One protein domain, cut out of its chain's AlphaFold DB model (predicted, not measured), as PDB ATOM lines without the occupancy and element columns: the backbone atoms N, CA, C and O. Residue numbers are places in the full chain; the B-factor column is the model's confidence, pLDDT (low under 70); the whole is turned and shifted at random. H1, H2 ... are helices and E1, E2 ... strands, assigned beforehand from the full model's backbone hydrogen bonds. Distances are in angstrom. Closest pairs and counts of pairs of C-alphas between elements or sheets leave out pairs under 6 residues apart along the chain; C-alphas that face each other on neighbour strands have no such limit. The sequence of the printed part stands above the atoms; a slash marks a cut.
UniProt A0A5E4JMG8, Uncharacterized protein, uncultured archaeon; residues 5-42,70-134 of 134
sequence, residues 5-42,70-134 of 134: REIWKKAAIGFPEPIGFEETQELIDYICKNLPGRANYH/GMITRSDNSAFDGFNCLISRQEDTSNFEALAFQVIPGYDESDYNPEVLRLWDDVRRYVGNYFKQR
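What this domain is: This is residues 5 to 42 and 70 to 134 of the 134 residues of an uncharacterized protein of uncultured archaeon (UniProt A0A5E4JMG8). A strongly twisted sheet of five strands, curled like part of a barrel, curls round helix H2, with the longer helix H3 set steeply to H2 on the same face, in two layers, helices on one face of a sheet. The short helix H1 only grazes the sheet. The printed part has 103 residues, in the order H1 E1 H2 E2 E3 E4 E5 H3; the sheet order is E1 E5 E4 E3 E2, all antiparallel, and the class is mixed, helices and strands. It is compact, with a radius of gyration of the C-alphas of 13.5 A and spans of 39 by 30 by 25 A.

Where its parts are: H1, residues 5 to 11, begins at C-alpha 5 (25.154, -22.150, -28.137). E1, residues 12 to 20, bends by 91 degrees at residue 16. H2 is residues 21 to 34, 20.2 A long; E2 is 37 to 42 and E3 is 70 to 74. E4, residues 80 to 89, spans 28.3 A; E5, residues 92 to 101, spans 21.6 A and bends by 72 degrees at residue 95. H3, residues 114 to 133, spans 28.8 A and ends at C-alpha 133 (19.826, -22.592, 1.581).

How they stand to each other: E3, E4 and E5 form a meander, each strand the antiparallel neighbour of the one before. N 15 and O 97 of E1 and E5 are 2.8 A apart, N 86 and O 98 of E4 and E5 2.8 A, N 72 and O 81 of E3 and E4 2.9 A, and N 40 and O 71 of E2 and E3 3.0 A, within hydrogen-bond range. H3, with residues 123 to 130 alone, touches H2 at a steep tilt of 60 degrees, opposite ways; their closest C-alphas, of Ile 31 and Tyr 126, are 5.8 A apart. In H1, H2 and H3 every O i to N i+4 pair is within hydrogen-bond range.

The domain as a whole: The C-alphas of Asp 76 and Glu 91, the two farthest apart, are 40.5 A apart. Residues 43 to 69 are not printed; C-alphas 42 and 70 are 5.9 A apart across the cut. The link from E5 to H3, residues 102 to 113, is long. Low confidence, pLDDT under 70, falls on residues 5 to 10, 90 to 92 and 104 to 112.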
ATOM      1  N   ARG A   5      24.541 -21.797 -29.428       54.94
ATOM      2  CA  ARG A   5      25.154 -22.150 -28.137       54.94
ATOM      3  C   ARG A   5      24.786 -21.213 -26.982       54.94
ATOM      4  O   ARG A   5      24.702 -21.673 -25.849       54.94
ATOM      5  N   GLU A   6      24.597 -19.918 -27.222       61.41
ATOM      6  CA  GLU A   6      24.186 -18.965 -26.175       61.41
ATOM      7  C   GLU A   6      22.725 -19.162 -25.777       61.41
ATOM      8  O   GLU A   6      22.356 -19.035 -24.614       61.41
ATOM      9  N   ILE A   7      21.914 -19.525 -26.759       59.94
ATOM     10  CA  ILE A   7      20.501 -19.855 -26.637       59.94
ATOM     11  C   ILE A   7      20.307 -21.105 -25.769       59.94
ATOM     12  O   ILE A   7      19.561 -21.072 -24.792       59.94
ATOM     13  N   TRP A   8      21.056 -22.172 -26.051       63.00
ATOM     14  CA  TRP A   8      21.028 -23.396 -25.245       63.00
ATOM     15  C   TRP A   8      21.481 -23.156 -23.800       63.00
ATOM     16  O   TRP A   8      20.899 -23.707 -22.871       63.00
ATOM     17  N   LYS A   9      22.457 -22.264 -23.585       66.31
ATOM     18  CA  LYS A   9      22.866 -21.839 -22.233       66.31
ATOM     19  C   LYS A   9      21.785 -21.067 -21.475       66.31
ATOM     20  O   LYS A   9      21.841 -21.022 -20.253       66.31
ATOM     21  N   LYS A  10      20.845 -20.417 -22.167       69.12
ATOM     22  CA  LYS A  10      19.730 -19.702 -21.525       69.12
ATOM     23  C   LYS A  10      18.583 -20.641 -21.168       69.12
ATOM     24  O   LYS A  10      18.014 -20.487 -20.088       69.12
ATOM     25  N   ALA A  11      18.287 -21.595 -22.051       77.19
ATOM     26  CA  ALA A  11      17.229 -22.587 -21.866       77.19
ATOM     27  C   ALA A  11      17.611 -23.696 -20.869       77.19
ATOM     28  O   ALA A  11      16.731 -24.357 -20.330       77.19
ATOM     29  N   ALA A  12      18.900 -23.891 -20.581       89.25
ATOM     30  CA  ALA A  12      19.363 -24.791 -19.530       89.25
ATOM     31  C   ALA A  12      19.787 -24.020 -18.272       89.25
ATOM     32  O   ALA A  12      20.555 -23.059 -18.327       89.25
ATOM     33  N   ILE A  13      19.319 -24.475 -17.116       91.88
ATOM     34  CA  ILE A  13      19.746 -24.011 -15.801       91.88
ATOM     35  C   ILE A  13      20.602 -25.115 -15.191       91.88
ATOM     36  O   ILE A  13      20.076 -26.111 -14.701       91.88
ATOM     37  N   GLY A  14      21.921 -24.935 -15.251       91.38
ATOM     38  CA  GLY A  14      22.874 -25.841 -14.615       91.38
ATOM     39  C   GLY A  14      22.824 -25.742 -13.094       91.38
ATOM     40  O   GLY A  14      22.683 -24.649 -12.535       91.38
ATOM     41  N   PHE A  15      22.953 -26.884 -12.435       92.81
ATOM     42  CA  PHE A  15      23.076 -26.980 -10.990       92.81
ATOM     43  C   PHE A  15      24.539 -26.748 -10.573       92.81
ATOM     44  O   PHE A  15      25.449 -27.084 -11.335       92.81
ATOM     45  N   PRO A  16      24.804 -26.165  -9.388       91.25
ATOM     46  CA  PRO A  16      26.171 -26.004  -8.883       91.25
ATOM     47  C   PRO A  16      26.918 -27.334  -8.723       91.25
ATOM     48  O   PRO A  16      28.133 -27.387  -8.898       91.25
ATOM     49  N   GLU A  17      26.182 -28.397  -8.412       91.62
ATOM     50  CA  GLU A  17      26.653 -29.774  -8.325       91.62
ATOM     51  C   GLU A  17      25.523 -30.732  -8.735       91.62
ATOM     52  O   GLU A  17      24.350 -30.354  -8.634       91.62
ATOM     53  N   PRO A  18      25.838 -31.952  -9.208       91.00
ATOM     54  CA  PRO A  18      24.815 -32.941  -9.510       91.00
ATOM     55  C   PRO A  18      24.034 -33.344  -8.257       91.00
ATOM     56  O   PRO A  18      24.630 -33.562  -7.203       91.00
ATOM     57  N   ILE A  19      22.717 -33.479  -8.392       91.75
ATOM     58  CA  ILE A  19      21.814 -33.868  -7.303       91.75
ATOM     59  C   ILE A  19      21.036 -35.132  -7.659       91.75
ATOM     60  O   ILE A  19      20.767 -35.400  -8.833       91.75
ATOM     61  N   GLY A  20      20.693 -35.915  -6.637       89.25
ATOM     62  CA  GLY A  20      19.970 -37.175  -6.797       89.25
ATOM     63  C   GLY A  20      18.503 -36.982  -7.178       89.25
ATOM     64  O   GLY A  20      17.986 -35.863  -7.225       89.25
ATOM     65  N   PHE A  21      17.812 -38.090  -7.435       86.44
ATOM     66  CA  PHE A  21      16.408 -38.086  -7.843       86.44
ATOM     67  C   PHE A  21      15.492 -37.408  -6.819       86.44
ATOM     68  O   PHE A  21      14.780 -36.470  -7.173       86.44
ATOM     69  N   GLU A  22      15.563 -37.819  -5.553       88.12
ATOM     70  CA  GLU A  22      14.732 -37.272  -4.479       88.12
ATOM     71  C   GLU A  22      14.995 -35.773  -4.285       88.12
ATOM     72  O   GLU A  22      14.063 -34.972  -4.239       88.12
ATOM     73  N   GLU A  23      16.266 -35.368  -4.274       92.25
ATOM     74  CA  GLU A  23      16.650 -33.960  -4.141       92.25
ATOM     75  C   GLU A  23      16.201 -33.123  -5.354       92.25
ATOM     76  O   GLU A  23      15.843 -31.953  -5.221       92.25
ATOM     77  N   THR A  24      16.153 -33.717  -6.548       91.62
ATOM     78  CA  THR A  24      15.629 -33.037  -7.742       91.62
ATOM     79  C   THR A  24      14.120 -32.823  -7.640       91.62
ATOM     80  O   THR A  24      13.624 -31.767  -8.039       91.62
ATOM     81  N   GLN A  25      13.378 -33.775  -7.064       91.06
ATOM     82  CA  GLN A  25      11.956 -33.582  -6.764       91.06
ATOM     83  C   GLN A  25      11.760 -32.463  -5.733       91.06
ATOM     84  O   GLN A  25      10.929 -31.579  -5.946       91.06
ATOM     85  N   GLU A  26      12.569 -32.434  -4.669       93.50
ATOM     86  CA  GLU A  26      12.543 -31.364  -3.661       93.50
ATOM     87  C   GLU A  26      12.834 -29.985  -4.266       93.50
ATOM     88  O   GLU A  26      12.135 -29.012  -3.959       93.50
ATOM     89  N   LEU A  27      13.808 -29.898  -5.174       94.06
ATOM     90  CA  LEU A  27      14.113 -28.681  -5.924       94.06
ATOM     91  C   LEU A  27      12.910 -28.215  -6.758       94.06
ATOM     92  O   LEU A  27      12.573 -27.029  -6.757       94.06
ATOM     93  N   ILE A  28      12.242 -29.122  -7.472       91.38
ATOM     94  CA  ILE A  28      11.084 -28.773  -8.309       91.38
ATOM     95  C   ILE A  28       9.906 -28.331  -7.446       91.38
ATOM     96  O   ILE A  28       9.278 -27.311  -7.741       91.38
ATOM     97  N   ASP A  29       9.652 -29.022  -6.341       90.56
ATOM     98  CA  ASP A  29       8.641 -28.634  -5.364       90.56
ATOM     99  C   ASP A  29       8.955 -27.259  -4.755       90.56
ATOM    100  O   ASP A  29       8.053 -26.433  -4.582       90.56
ATOM    101  N   TYR A  30      10.227 -26.977  -4.459       93.06
ATOM    102  CA  TYR A  30      10.675 -25.665  -3.998       93.06
ATOM    103  C   TYR A  30      10.405 -24.583  -5.044       93.06
ATOM    104  O   TYR A  30       9.859 -23.530  -4.705       93.06
ATOM    105  N   ILE A  31      10.730 -24.831  -6.317       91.31
ATOM    106  CA  ILE A  31      10.424 -23.903  -7.412       91.31
ATOM    107  C   ILE A  31       8.914 -23.647  -7.461       91.31
ATOM    108  O   ILE A  31       8.509 -22.490  -7.469       91.31
ATOM    109  N   CYS A  32       8.076 -24.685  -7.404       84.12
ATOM    110  CA  CYS A  32       6.614 -24.550  -7.446       84.12
ATOM    111  C   CYS A  32       6.036 -23.757  -6.273       84.12
ATOM    112  O   CYS A  32       5.113 -22.970  -6.457       84.12
ATOM    113  N   LYS A  33       6.557 -23.968  -5.059       86.62
ATOM    114  CA  LYS A  33       6.084 -23.273  -3.852       86.62
ATOM    115  C   LYS A  33       6.425 -21.784  -3.867       86.62
ATOM    116  O   LYS A  33       5.711 -20.994  -3.256       86.62
ATOM    117  N   ASN A  34       7.521 -21.409  -4.525       89.12
ATOM    118  CA  ASN A  34       8.056 -20.051  -4.471       89.12
ATOM    119  C   ASN A  34       7.815 -19.239  -5.752       89.12
ATOM    120  O   ASN A  34       7.772 -18.008  -5.694       89.12
ATOM    121  N   LEU A  35       7.649 -19.898  -6.899       85.75
ATOM    122  CA  LEU A  35       7.225 -19.285  -8.150       85.75
ATOM    123  C   LEU A  35       5.691 -19.191  -8.149       85.75
ATOM    124  O   LEU A  35       5.039 -20.229  -8.069       85.75
ATOM    125  N   PRO A  36       5.080 -17.998  -8.276       77.88
ATOM    126  CA  PRO A  36       3.627 -17.869  -8.378       77.88
ATOM    127  C   PRO A  36       3.115 -18.530  -9.669       77.88
ATOM    128  O   PRO A  36       3.017 -17.898 -10.726       77.88
ATOM    129  N   GLY A  37       2.787 -19.818  -9.578       81.12
ATOM    130  CA  GLY A  37       2.463 -20.685 -10.702       81.12
ATOM    131  C   GLY A  37       2.171 -22.122 -10.284       81.12
ATOM    132  O   GLY A  37       1.856 -22.403  -9.132       81.12
ATOM    133  N   ARG A  38       2.236 -23.026 -11.258       81.38
ATOM    134  CA  ARG A  38       2.091 -24.473 -11.078       81.38
ATOM    135  C   ARG A  38       3.167 -25.190 -11.881       81.38
ATOM    136  O   ARG A  38       3.501 -24.731 -12.974       81.38
ATOM    137  N   ALA A  39       3.642 -26.330 -11.396       82.00
ATOM    138  CA  ALA A  39       4.290 -27.304 -12.261       82.00
ATOM    139  C   ALA A  39       3.594 -28.653 -12.155       82.00
ATOM    140  O   ALA A  39       3.139 -29.048 -11.085       82.00
ATOM    141  N   ASN A  40       3.527 -29.343 -13.286       84.25
ATOM    142  CA  ASN A  40       3.160 -30.748 -13.344       84.25
ATOM    143  C   ASN A  40       4.368 -31.482 -13.902       84.25
ATOM    144  O   ASN A  40       4.870 -31.093 -14.958       84.25
ATOM    145  N   TYR A  41       4.837 -32.512 -13.213       86.25
ATOM    146  CA  TYR A  41       5.991 -33.276 -13.659       86.25
ATOM    147  C   TYR A  41       5.767 -34.771 -13.478       86.25
ATOM    148  O   TYR A  41       5.004 -35.217 -12.621       86.25
ATOM    149  N   HIS A  42       6.427 -35.527 -14.341       86.31
ATOM    150  CA  HIS A  42       6.641 -36.951 -14.224       86.31
ATOM    151  C   HIS A  42       8.053 -37.172 -13.690       86.31
ATOM    152  O   HIS A  42       8.988 -36.471 -14.086       86.31
ATOM    153  N   GLY A  70       8.611 -32.267 -17.144       90.56
ATOM    154  CA  GLY A  70       7.344 -31.653 -16.789       90.56
ATOM    155  C   GLY A  70       7.072 -30.369 -17.536       90.56
ATOM    156  O   GLY A  70       7.683 -30.073 -18.556       90.56
ATOM    157  N   MET A  71       6.131 -29.600 -17.005       91.75
ATOM    158  CA  MET A  71       5.770 -28.282 -17.496       91.75
ATOM    159  C   MET A  71       5.603 -27.339 -16.315       91.75
ATOM    160  O   MET A  71       4.916 -27.678 -15.351       91.75
ATOM    161  N   ILE A  72       6.186 -26.147 -16.417       91.00
ATOM    162  CA  ILE A  72       5.982 -25.043 -15.475       91.00
ATOM    163  C   ILE A  72       5.092 -24.003 -16.152       91.00
ATOM    164  O   ILE A  72       5.282 -23.677 -17.320       91.00
ATOM    165  N   THR A  73       4.111 -23.473 -15.430       89.75
ATOM    166  CA  THR A  73       3.183 -22.441 -15.907       89.75
ATOM    167  C   THR A  73       3.042 -21.351 -14.854       89.75
ATOM    168  O   THR A  73       2.851 -21.652 -13.674       89.75
ATOM    169  N   ARG A  74       3.096 -20.080 -15.261       85.75
ATOM    170  CA  ARG A  74       2.802 -18.944 -14.372       85.75
ATOM    171  C   ARG A  74       1.331 -18.963 -13.942       85.75
ATOM    172  O   ARG A  74       0.468 -19.440 -14.672       85.75
ATOM    173  N   SER A  75       1.034 -18.437 -12.759       84.44
ATOM    174  CA  SER A  75      -0.322 -18.454 -12.171       84.44
ATOM    175  C   SER A  75      -1.361 -17.690 -12.997       84.44
ATOM    176  O   SER A  75      -2.529 -18.068 -13.026       84.44
ATOM    177  N   ASP A  76      -0.926 -16.656 -13.711       86.00
ATOM    178  CA  ASP A  76      -1.731 -15.861 -14.641       86.00
ATOM    179  C   ASP A  76      -1.846 -16.488 -16.048       86.00
ATOM    180  O   ASP A  76      -2.492 -15.917 -16.923       86.00
ATOM    181  N   ASN A  77      -1.241 -17.662 -16.272       82.31
ATOM    182  CA  ASN A  77      -1.125 -18.349 -17.566       82.31
ATOM    183  C   ASN A  77      -0.469 -17.510 -18.682       82.31
ATOM    184  O   ASN A  77      -0.606 -17.845 -19.856       82.31
ATOM    185  N   SER A  78       0.266 -16.449 -18.332       83.12
ATOM    186  CA  SER A  78       0.963 -15.587 -19.301       83.12
ATOM    187  C   SER A  78       2.153 -16.277 -19.980       83.12
ATOM    188  O   SER A  78       2.516 -15.932 -21.105       83.12
ATOM    189  N   ALA A  79       2.741 -17.275 -19.313       87.38
ATOM    190  CA  ALA A  79       3.819 -18.094 -19.848       87.38
ATOM    191  C   ALA A  79       3.803 -19.516 -19.286       87.38
ATOM    192  O   ALA A  79       3.451 -19.750 -18.124       87.38
ATOM    193  N   PHE A  80       4.254 -20.453 -20.112       88.25
ATOM    194  CA  PHE A  80       4.534 -21.827 -19.736       88.25
ATOM    195  C   PHE A  80       5.691 -22.367 -20.569       88.25
ATOM    196  O   PHE A  80       5.939 -21.880 -21.670       88.25
ATOM    197  N   ASP A  81       6.375 -23.377 -20.045       89.00
ATOM    198  CA  ASP A  81       7.388 -24.110 -20.792       89.00
ATOM    199  C   ASP A  81       7.531 -25.537 -20.255       89.00
ATOM    200  O   ASP A  81       7.383 -25.785 -19.051       89.00
ATOM    201  N   GLY A  82       7.800 -26.467 -21.164       89.94
ATOM    202  CA  GLY A  82       8.179 -27.830 -20.827       89.94
ATOM    203  C   GLY A  82       9.625 -27.865 -20.343       89.94
ATOM    204  O   GLY A  82      10.444 -27.066 -20.782       89.94
ATOM    205  N   PHE A  83       9.976 -28.791 -19.462       91.56
ATOM    206  CA  PHE A  83      11.353 -28.985 -19.024       91.56
ATOM    207  C   PHE A  83      11.716 -30.463 -18.923       91.56
ATOM    208  O   PHE A  83      10.848 -31.317 -18.757       91.56
ATOM    209  N   ASN A  84      13.013 -30.744 -19.004       91.81
ATOM    210  CA  ASN A  84      13.619 -32.045 -18.761       91.81
ATOM    211  C   ASN A  84      14.840 -31.853 -17.865       91.81
ATOM    212  O   ASN A  84      15.628 -30.930 -18.082       91.81
ATOM    213  N   CYS A  85      15.022 -32.720 -16.883       91.12
ATOM    214  CA  CYS A  85      16.250 -32.768 -16.113       91.12
ATOM    215  C   CYS A  85      17.318 -33.532 -16.906       91.12
ATOM    216  O   CYS A  85      17.071 -34.622 -17.424       91.12
ATOM    217  N   LEU A  86      18.502 -32.936 -17.031       89.12
ATOM    218  CA  LEU A  86      19.633 -33.525 -17.743       89.12
ATOM    219  C   LEU A  86      20.470 -34.359 -16.779       89.12
ATOM    220  O   LEU A  86      20.767 -33.914 -15.674       89.12
ATOM    221  N   ILE A  87      20.853 -35.556 -17.209       86.31
ATOM    222  CA  ILE A  87      21.663 -36.500 -16.431       86.31
ATOM    223  C   ILE A  87      23.139 -36.092 -16.499       86.31
ATOM    224  O   ILE A  87      23.632 -35.768 -17.578       86.31
ATOM    225  N   SER A  88      23.849 -36.159 -15.367       78.06
ATOM    226  CA  SER A  88      25.231 -35.665 -15.266       78.06
ATOM    227  C   SER A  88      26.249 -36.459 -16.087       78.06
ATOM    228  O   SER A  88      27.163 -35.897 -16.693       78.06
ATOM    229  N   ARG A  89      26.140 -37.789 -16.100       73.25
ATOM    230  CA  ARG A  89      27.047 -38.667 -16.852       73.25
ATOM    231  C   ARG A  89      26.277 -39.868 -17.363       73.25
ATOM    232  O   ARG A  89      25.433 -40.401 -16.657       73.25
ATOM    233  N   GLN A  90      26.625 -40.356 -18.554       63.91
ATOM    234  CA  GLN A  90      26.002 -41.566 -19.114       63.91
ATOM    235  C   GLN A  90      26.171 -42.803 -18.212       63.91
ATOM    236  O   GLN A  90      25.357 -43.715 -18.269       63.91
ATOM    237  N   GLU A  91      27.209 -42.819 -17.374       65.19
ATOM    238  CA  GLU A  91      27.497 -43.902 -16.426       65.19
ATOM    239  C   GLU A  91      26.832 -43.702 -15.053       65.19
ATOM    240  O   GLU A  91      26.686 -44.660 -14.299       65.19
ATOM    241  N   ASP A  92      26.412 -42.472 -14.733       68.25
ATOM    242  CA  ASP A  92      25.714 -42.121 -13.495       68.25
ATOM    243  C   ASP A  92      24.336 -41.547 -13.827       68.25
ATOM    244  O   ASP A  92      24.072 -40.346 -13.752       68.25
ATOM    245  N   THR A  93      23.449 -42.462 -14.206       71.12
ATOM    246  CA  THR A  93      22.040 -42.199 -14.501       71.12
ATOM    247  C   THR A  93      21.194 -42.015 -13.248       71.12
ATOM    248  O   THR A  93      19.982 -42.161 -13.326       71.12
ATOM    249  N   SER A  94      21.799 -41.755 -12.085       76.19
ATOM    250  CA  SER A  94      21.062 -41.482 -10.848       76.19
ATOM    251  C   SER A  94      21.058 -40.007 -10.455       76.19
ATOM    252  O   SER A  94      20.242 -39.610  -9.626       76.19
ATOM    253  N   ASN A  95      21.916 -39.201 -11.090       86.62
ATOM    254  CA  ASN A  95      22.113 -37.798 -10.756       86.62
ATOM    255  C   ASN A  95      21.812 -36.871 -11.935       86.62
ATOM    256  O   ASN A  95      22.204 -37.121 -13.081       86.62
ATOM    257  N   PHE A  96      21.174 -35.748 -11.626       89.56
ATOM    258  CA  PHE A  96      20.848 -34.690 -12.568       89.56
ATOM    259  C   PHE A  96      21.797 -33.503 -12.399       89.56
ATOM    260  O   PHE A  96      22.142 -33.138 -11.280       89.56
ATOM    261  N   GLU A  97      22.210 -32.880 -13.502       92.31
ATOM    262  CA  GLU A  97      23.119 -31.722 -13.511       92.31
ATOM    263  C   GLU A  97      22.458 -30.413 -13.945       92.31
ATOM    264  O   GLU A  97      23.047 -29.343 -13.791       92.31
ATOM    265  N   ALA A  98      21.262 -30.474 -14.529       92.56
ATOM    266  CA  ALA A  98      20.573 -29.287 -15.010       92.56
ATOM    267  C   ALA A  98      19.072 -29.512 -15.197       92.56
ATOM    268  O   ALA A  98      18.610 -30.640 -15.362       92.56
ATOM    269  N   LEU A  99      18.335 -28.406 -15.277       92.62
ATOM    270  CA  LEU A  99      16.965 -28.339 -15.783       92.62
ATOM    271  C   LEU A  99      16.979 -27.628 -17.139       92.62
ATOM    272  O   LEU A  99      17.397 -26.477 -17.227       92.62
ATOM    273  N   ALA A 100      16.538 -28.303 -18.198       90.88
ATOM    274  CA  ALA A 100      16.527 -27.790 -19.563       90.88
ATOM    275  C   ALA A 100      15.102 -27.597 -20.081       90.88
ATOM    276  O   ALA A 100      14.323 -28.547 -20.143       90.88
ATOM    277  N   PHE A 101      14.778 -26.372 -20.477       89.00
ATOM    278  CA  PHE A 101      13.497 -26.005 -21.060       89.00
ATOM    279  C   PHE A 101      13.379 -26.438 -22.529       89.00
ATOM    280  O   PHE A 101      14.371 -26.487 -23.260       89.00
ATOM    281  N   GLN A 102      12.164 -26.800 -22.947       81.44
ATOM    282  CA  GLN A 102      11.871 -27.397 -24.252       81.44
ATOM    283  C   GLN A 102      11.658 -26.369 -25.353       81.44
ATOM    284  O   GLN A 102      11.925 -26.680 -26.517       81.44
ATOM    285  N   VAL A 103      11.191 -25.162 -25.028       71.12
ATOM    286  CA  VAL A 103      11.200 -24.069 -25.998       71.12
ATOM    287  C   VAL A 103      12.660 -23.727 -26.274       71.12
ATOM    288  O   VAL A 103      13.299 -23.009 -25.511       71.12
ATOM    289  N   ILE A 104      13.206 -24.278 -27.362       57.25
ATOM    290  CA  ILE A 104      14.533 -23.925 -27.858       57.25
ATOM    291  C   ILE A 104      14.397 -22.546 -28.507       57.25
ATOM    292  O   ILE A 104      13.724 -22.422 -29.535       57.25
ATOM    293  N   PRO A 105      15.015 -21.503 -27.936       46.50
ATOM    294  CA  PRO A 105      14.969 -20.193 -28.548       46.50
ATOM    295  C   PRO A 105      15.614 -20.235 -29.961       46.50
ATOM    296  O   PRO A 105      16.612 -20.919 -30.167       46.50
ATOM    297  N   GLY A 106      15.066 -19.527 -30.954       44.84
ATOM    298  CA  GLY A 106      15.799 -19.241 -32.200       44.84
ATOM    299  C   GLY A 106      15.437 -20.029 -33.460       44.84
ATOM    300  O   GLY A 106      16.312 -20.212 -34.305       44.84
ATOM    301  N   TYR A 107      14.174 -20.430 -33.642       50.06
ATOM    302  CA  TYR A 107      13.668 -20.624 -35.012       50.06
ATOM    303  C   TYR A 107      13.255 -19.292 -35.670       50.06
ATOM    304  O   TYR A 107      13.340 -19.181 -36.888       50.06
ATOM    305  N   ASP A 108      12.952 -18.257 -34.870       47.41
ATOM    306  CA  ASP A 108      12.978 -16.849 -35.289       47.41
ATOM    307  C   ASP A 108      13.364 -15.935 -34.104       47.41
ATOM    308  O   ASP A 108      12.901 -16.125 -32.978       47.41
ATOM    309  N   GLU A 109      14.266 -14.969 -34.309       48.69
ATOM    310  CA  GLU A 109      14.774 -14.080 -33.238       48.69
ATOM    311  C   GLU A 109      13.760 -12.992 -32.823       48.69
ATOM    312  O   GLU A 109      13.945 -12.344 -31.790       48.69
ATOM    313  N   SER A 110      12.685 -12.806 -33.596       51.41
ATOM    314  CA  SER A 110      11.593 -11.857 -33.334       51.41
ATOM    315  C   SER A 110      10.449 -12.413 -32.473       51.41
ATOM    316  O   SER A 110       9.599 -11.635 -32.048       51.41
ATOM    317  N   ASP A 111      10.440 -13.717 -32.179       51.88
ATOM    318  CA  ASP A 111       9.296 -14.436 -31.585       51.88
ATOM    319  C   ASP A 111       9.424 -14.715 -30.077       51.88
ATOM    320  O   ASP A 111       8.667 -15.498 -29.495       51.88
ATOM    321  N   TYR A 112      10.380 -14.085 -29.395       62.59
ATOM    322  CA  TYR A 112      10.559 -14.313 -27.964       62.59
ATOM    323  C   TYR A 112       9.448 -13.661 -27.153       62.59
ATOM    324  O   TYR A 112       9.484 -12.460 -26.900       62.59
ATOM    325  N   ASN A 113       8.503 -14.476 -26.679       75.06
ATOM    326  CA  ASN A 113       7.562 -14.071 -25.645       75.06
ATOM    327  C   ASN A 113       8.360 -13.647 -24.388       75.06
ATOM    328  O   ASN A 113       8.958 -14.512 -23.734       75.06
ATOM    329  N   PRO A 114       8.385 -12.347 -24.024       83.00
ATOM    330  CA  PRO A 114       9.164 -11.858 -22.887       83.00
ATOM    331  C   PRO A 114       8.778 -12.529 -21.566       83.00
ATOM    332  O   PRO A 114       9.615 -12.675 -20.678       83.00
ATOM    333  N   GLU A 115       7.534 -12.996 -21.451       84.56
ATOM    334  CA  GLU A 115       7.049 -13.686 -20.259       84.56
ATOM    335  C   GLU A 115       7.656 -15.090 -20.105       84.56
ATOM    336  O   GLU A 115       7.854 -15.544 -18.977       84.56
ATOM    337  N   VAL A 116       8.029 -15.764 -21.203       85.06
ATOM    338  CA  VAL A 116       8.748 -17.054 -21.153       85.06
ATOM    339  C   VAL A 116      10.192 -16.843 -20.700       85.06
ATOM    340  O   VAL A 116      10.675 -17.549 -19.819       85.06
ATOM    341  N   LEU A 117      10.868 -15.813 -21.217       84.56
ATOM    342  CA  LEU A 117      12.219 -15.467 -20.756       84.56
ATOM    343  C   LEU A 117      12.221 -15.096 -19.268       84.56
ATOM    344  O   LEU A 117      13.072 -15.555 -18.506       84.56
ATOM    345  N   ARG A 118      11.223 -14.321 -18.837       87.06
ATOM    346  CA  ARG A 118      11.025 -13.979 -17.428       87.06
ATOM    347  C   ARG A 118      10.745 -15.212 -16.572       87.06
ATOM    348  O   ARG A 118      11.263 -15.300 -15.462       87.06
ATOM    349  N   LEU A 119       9.955 -16.163 -17.074       88.69
ATOM    350  CA  LEU A 119       9.738 -17.451 -16.417       88.69
ATOM    351  C   LEU A 119      11.069 -18.190 -16.207       88.69
ATOM    352  O   LEU A 119      11.332 -18.640 -15.094       88.69
ATOM    353  N   TRP A 120      11.934 -18.265 -17.222       89.44
ATOM    354  CA  TRP A 120      13.250 -18.899 -17.083       89.44
ATOM    355  C   TRP A 120      14.136 -18.195 -16.057       89.44
ATOM    356  O   TRP A 120      14.792 -18.858 -15.254       89.44
ATOM    357  N   ASP A 121      14.151 -16.862 -16.057       90.00
ATOM    358  CA  ASP A 121      14.933 -16.072 -15.104       90.00
ATOM    359  C   ASP A 121      14.432 -16.250 -13.664       90.00
ATOM    360  O   ASP A 121      15.239 -16.423 -12.744       90.00
ATOM    361  N   ASP A 122      13.110 -16.268 -13.467       91.81
ATOM    362  CA  ASP A 122      12.498 -16.551 -12.171       91.81
ATOM    363  C   ASP A 122      12.883 -17.963 -11.694       91.81
ATOM    364  O   ASP A 122      13.367 -18.113 -10.570       91.81
ATOM    365  N   VAL A 123      12.755 -18.992 -12.545       92.75
ATOM    366  CA  VAL A 123      13.156 -20.368 -12.196       92.75
ATOM    367  C   VAL A 123      14.648 -20.436 -11.868       92.75
ATOM    368  O   VAL A 123      15.017 -21.008 -10.843       92.75
ATOM    369  N   ARG A 124      15.515 -19.786 -12.653       93.44
ATOM    370  CA  ARG A 124      16.965 -19.735 -12.393       93.44
ATOM    371  C   ARG A 124      17.277 -19.117 -11.035       93.44
ATOM    372  O   ARG A 124      18.140 -19.621 -10.315       93.44
ATOM    373  N   ARG A 125      16.565 -18.051 -10.662       94.69
ATOM    374  CA  ARG A 125      16.687 -17.434  -9.335       94.69
ATOM    375  C   ARG A 125      16.309 -18.421  -8.231       94.69
ATOM    376  O   ARG A 125      17.042 -18.511  -7.250       94.69
ATOM    377  N   TYR A 126      15.207 -19.156  -8.374       94.81
ATOM    378  CA  TYR A 126      14.777 -20.118  -7.353       94.81
ATOM    379  C   TYR A 126      15.706 -21.326  -7.243       94.81
ATOM    380  O   TYR A 126      16.027 -21.708  -6.123       94.81
ATOM    381  N   VAL A 127      16.223 -21.847  -8.361       94.94
ATOM    382  CA  VAL A 127      17.288 -22.863  -8.343       94.94
ATOM    383  C   VAL A 127      18.494 -22.341  -7.562       94.94
ATOM    384  O   VAL A 127      18.942 -22.971  -6.609       94.94
ATOM    385  N   GLY A 128      18.979 -21.139  -7.886       95.31
ATOM    386  CA  GLY A 128      20.104 -20.537  -7.168       95.31
ATOM    387  C   GLY A 128      19.835 -20.294  -5.678       95.31
ATOM    388  O   GLY A 128      20.760 -20.374  -4.876       95.31
ATOM    389  N   ASN A 129      18.592 -19.999  -5.290       96.06
ATOM    390  CA  ASN A 129      18.212 -19.824  -3.887       96.06
ATOM    391  C   ASN A 129      18.161 -21.153  -3.129       96.06
ATOM    392  O   ASN A 129      18.635 -21.196  -1.996       96.06
ATOM    393  N   TYR A 130      17.643 -22.213  -3.751       96.38
ATOM    394  CA  TYR A 130      17.604 -23.558  -3.177       96.38
ATOM    395  C   TYR A 130      19.009 -24.021  -2.770       96.38
ATOM    396  O   TYR A 130      19.263 -24.286  -1.599       96.38
ATOM    397  N   PHE A 131      19.966 -23.969  -3.702       95.56
ATOM    398  CA  PHE A 131      21.350 -24.384  -3.443       95.56
ATOM    399  C   PHE A 131      22.112 -23.489  -2.451       95.56
ATOM    400  O   PHE A 131      23.129 -23.912  -1.917       95.56
ATOM    401  N   LYS A 132      21.659 -22.254  -2.199       95.25
ATOM    402  CA  LYS A 132      22.240 -21.381  -1.159       95.25
ATOM    403  C   LYS A 132      21.692 -21.661   0.241       95.25
ATOM    404  O   LYS A 132      22.287 -21.204   1.211       95.25
ATOM    405  N   GLN A 133      20.513 -22.273   0.326       92.00
ATOM    406  CA  GLN A 133      19.826 -22.592   1.581       92.00
ATOM    407  C   GLN A 133      20.108 -24.024   2.047       92.00
ATOM    408  O   GLN A 133      19.846 -24.329   3.210       92.00
ATOM    409  N   ARG A 134      20.613 -24.864   1.138       83.88
ATOM    410  CA  ARG A 134      21.167 -26.191   1.404       83.88
ATOM    411  C   ARG A 134      22.452 -26.097   2.226       83.88
ATOM    412  O   ARG A 134      22.618 -26.950   3.122       83.88
TER     413      ARG A 134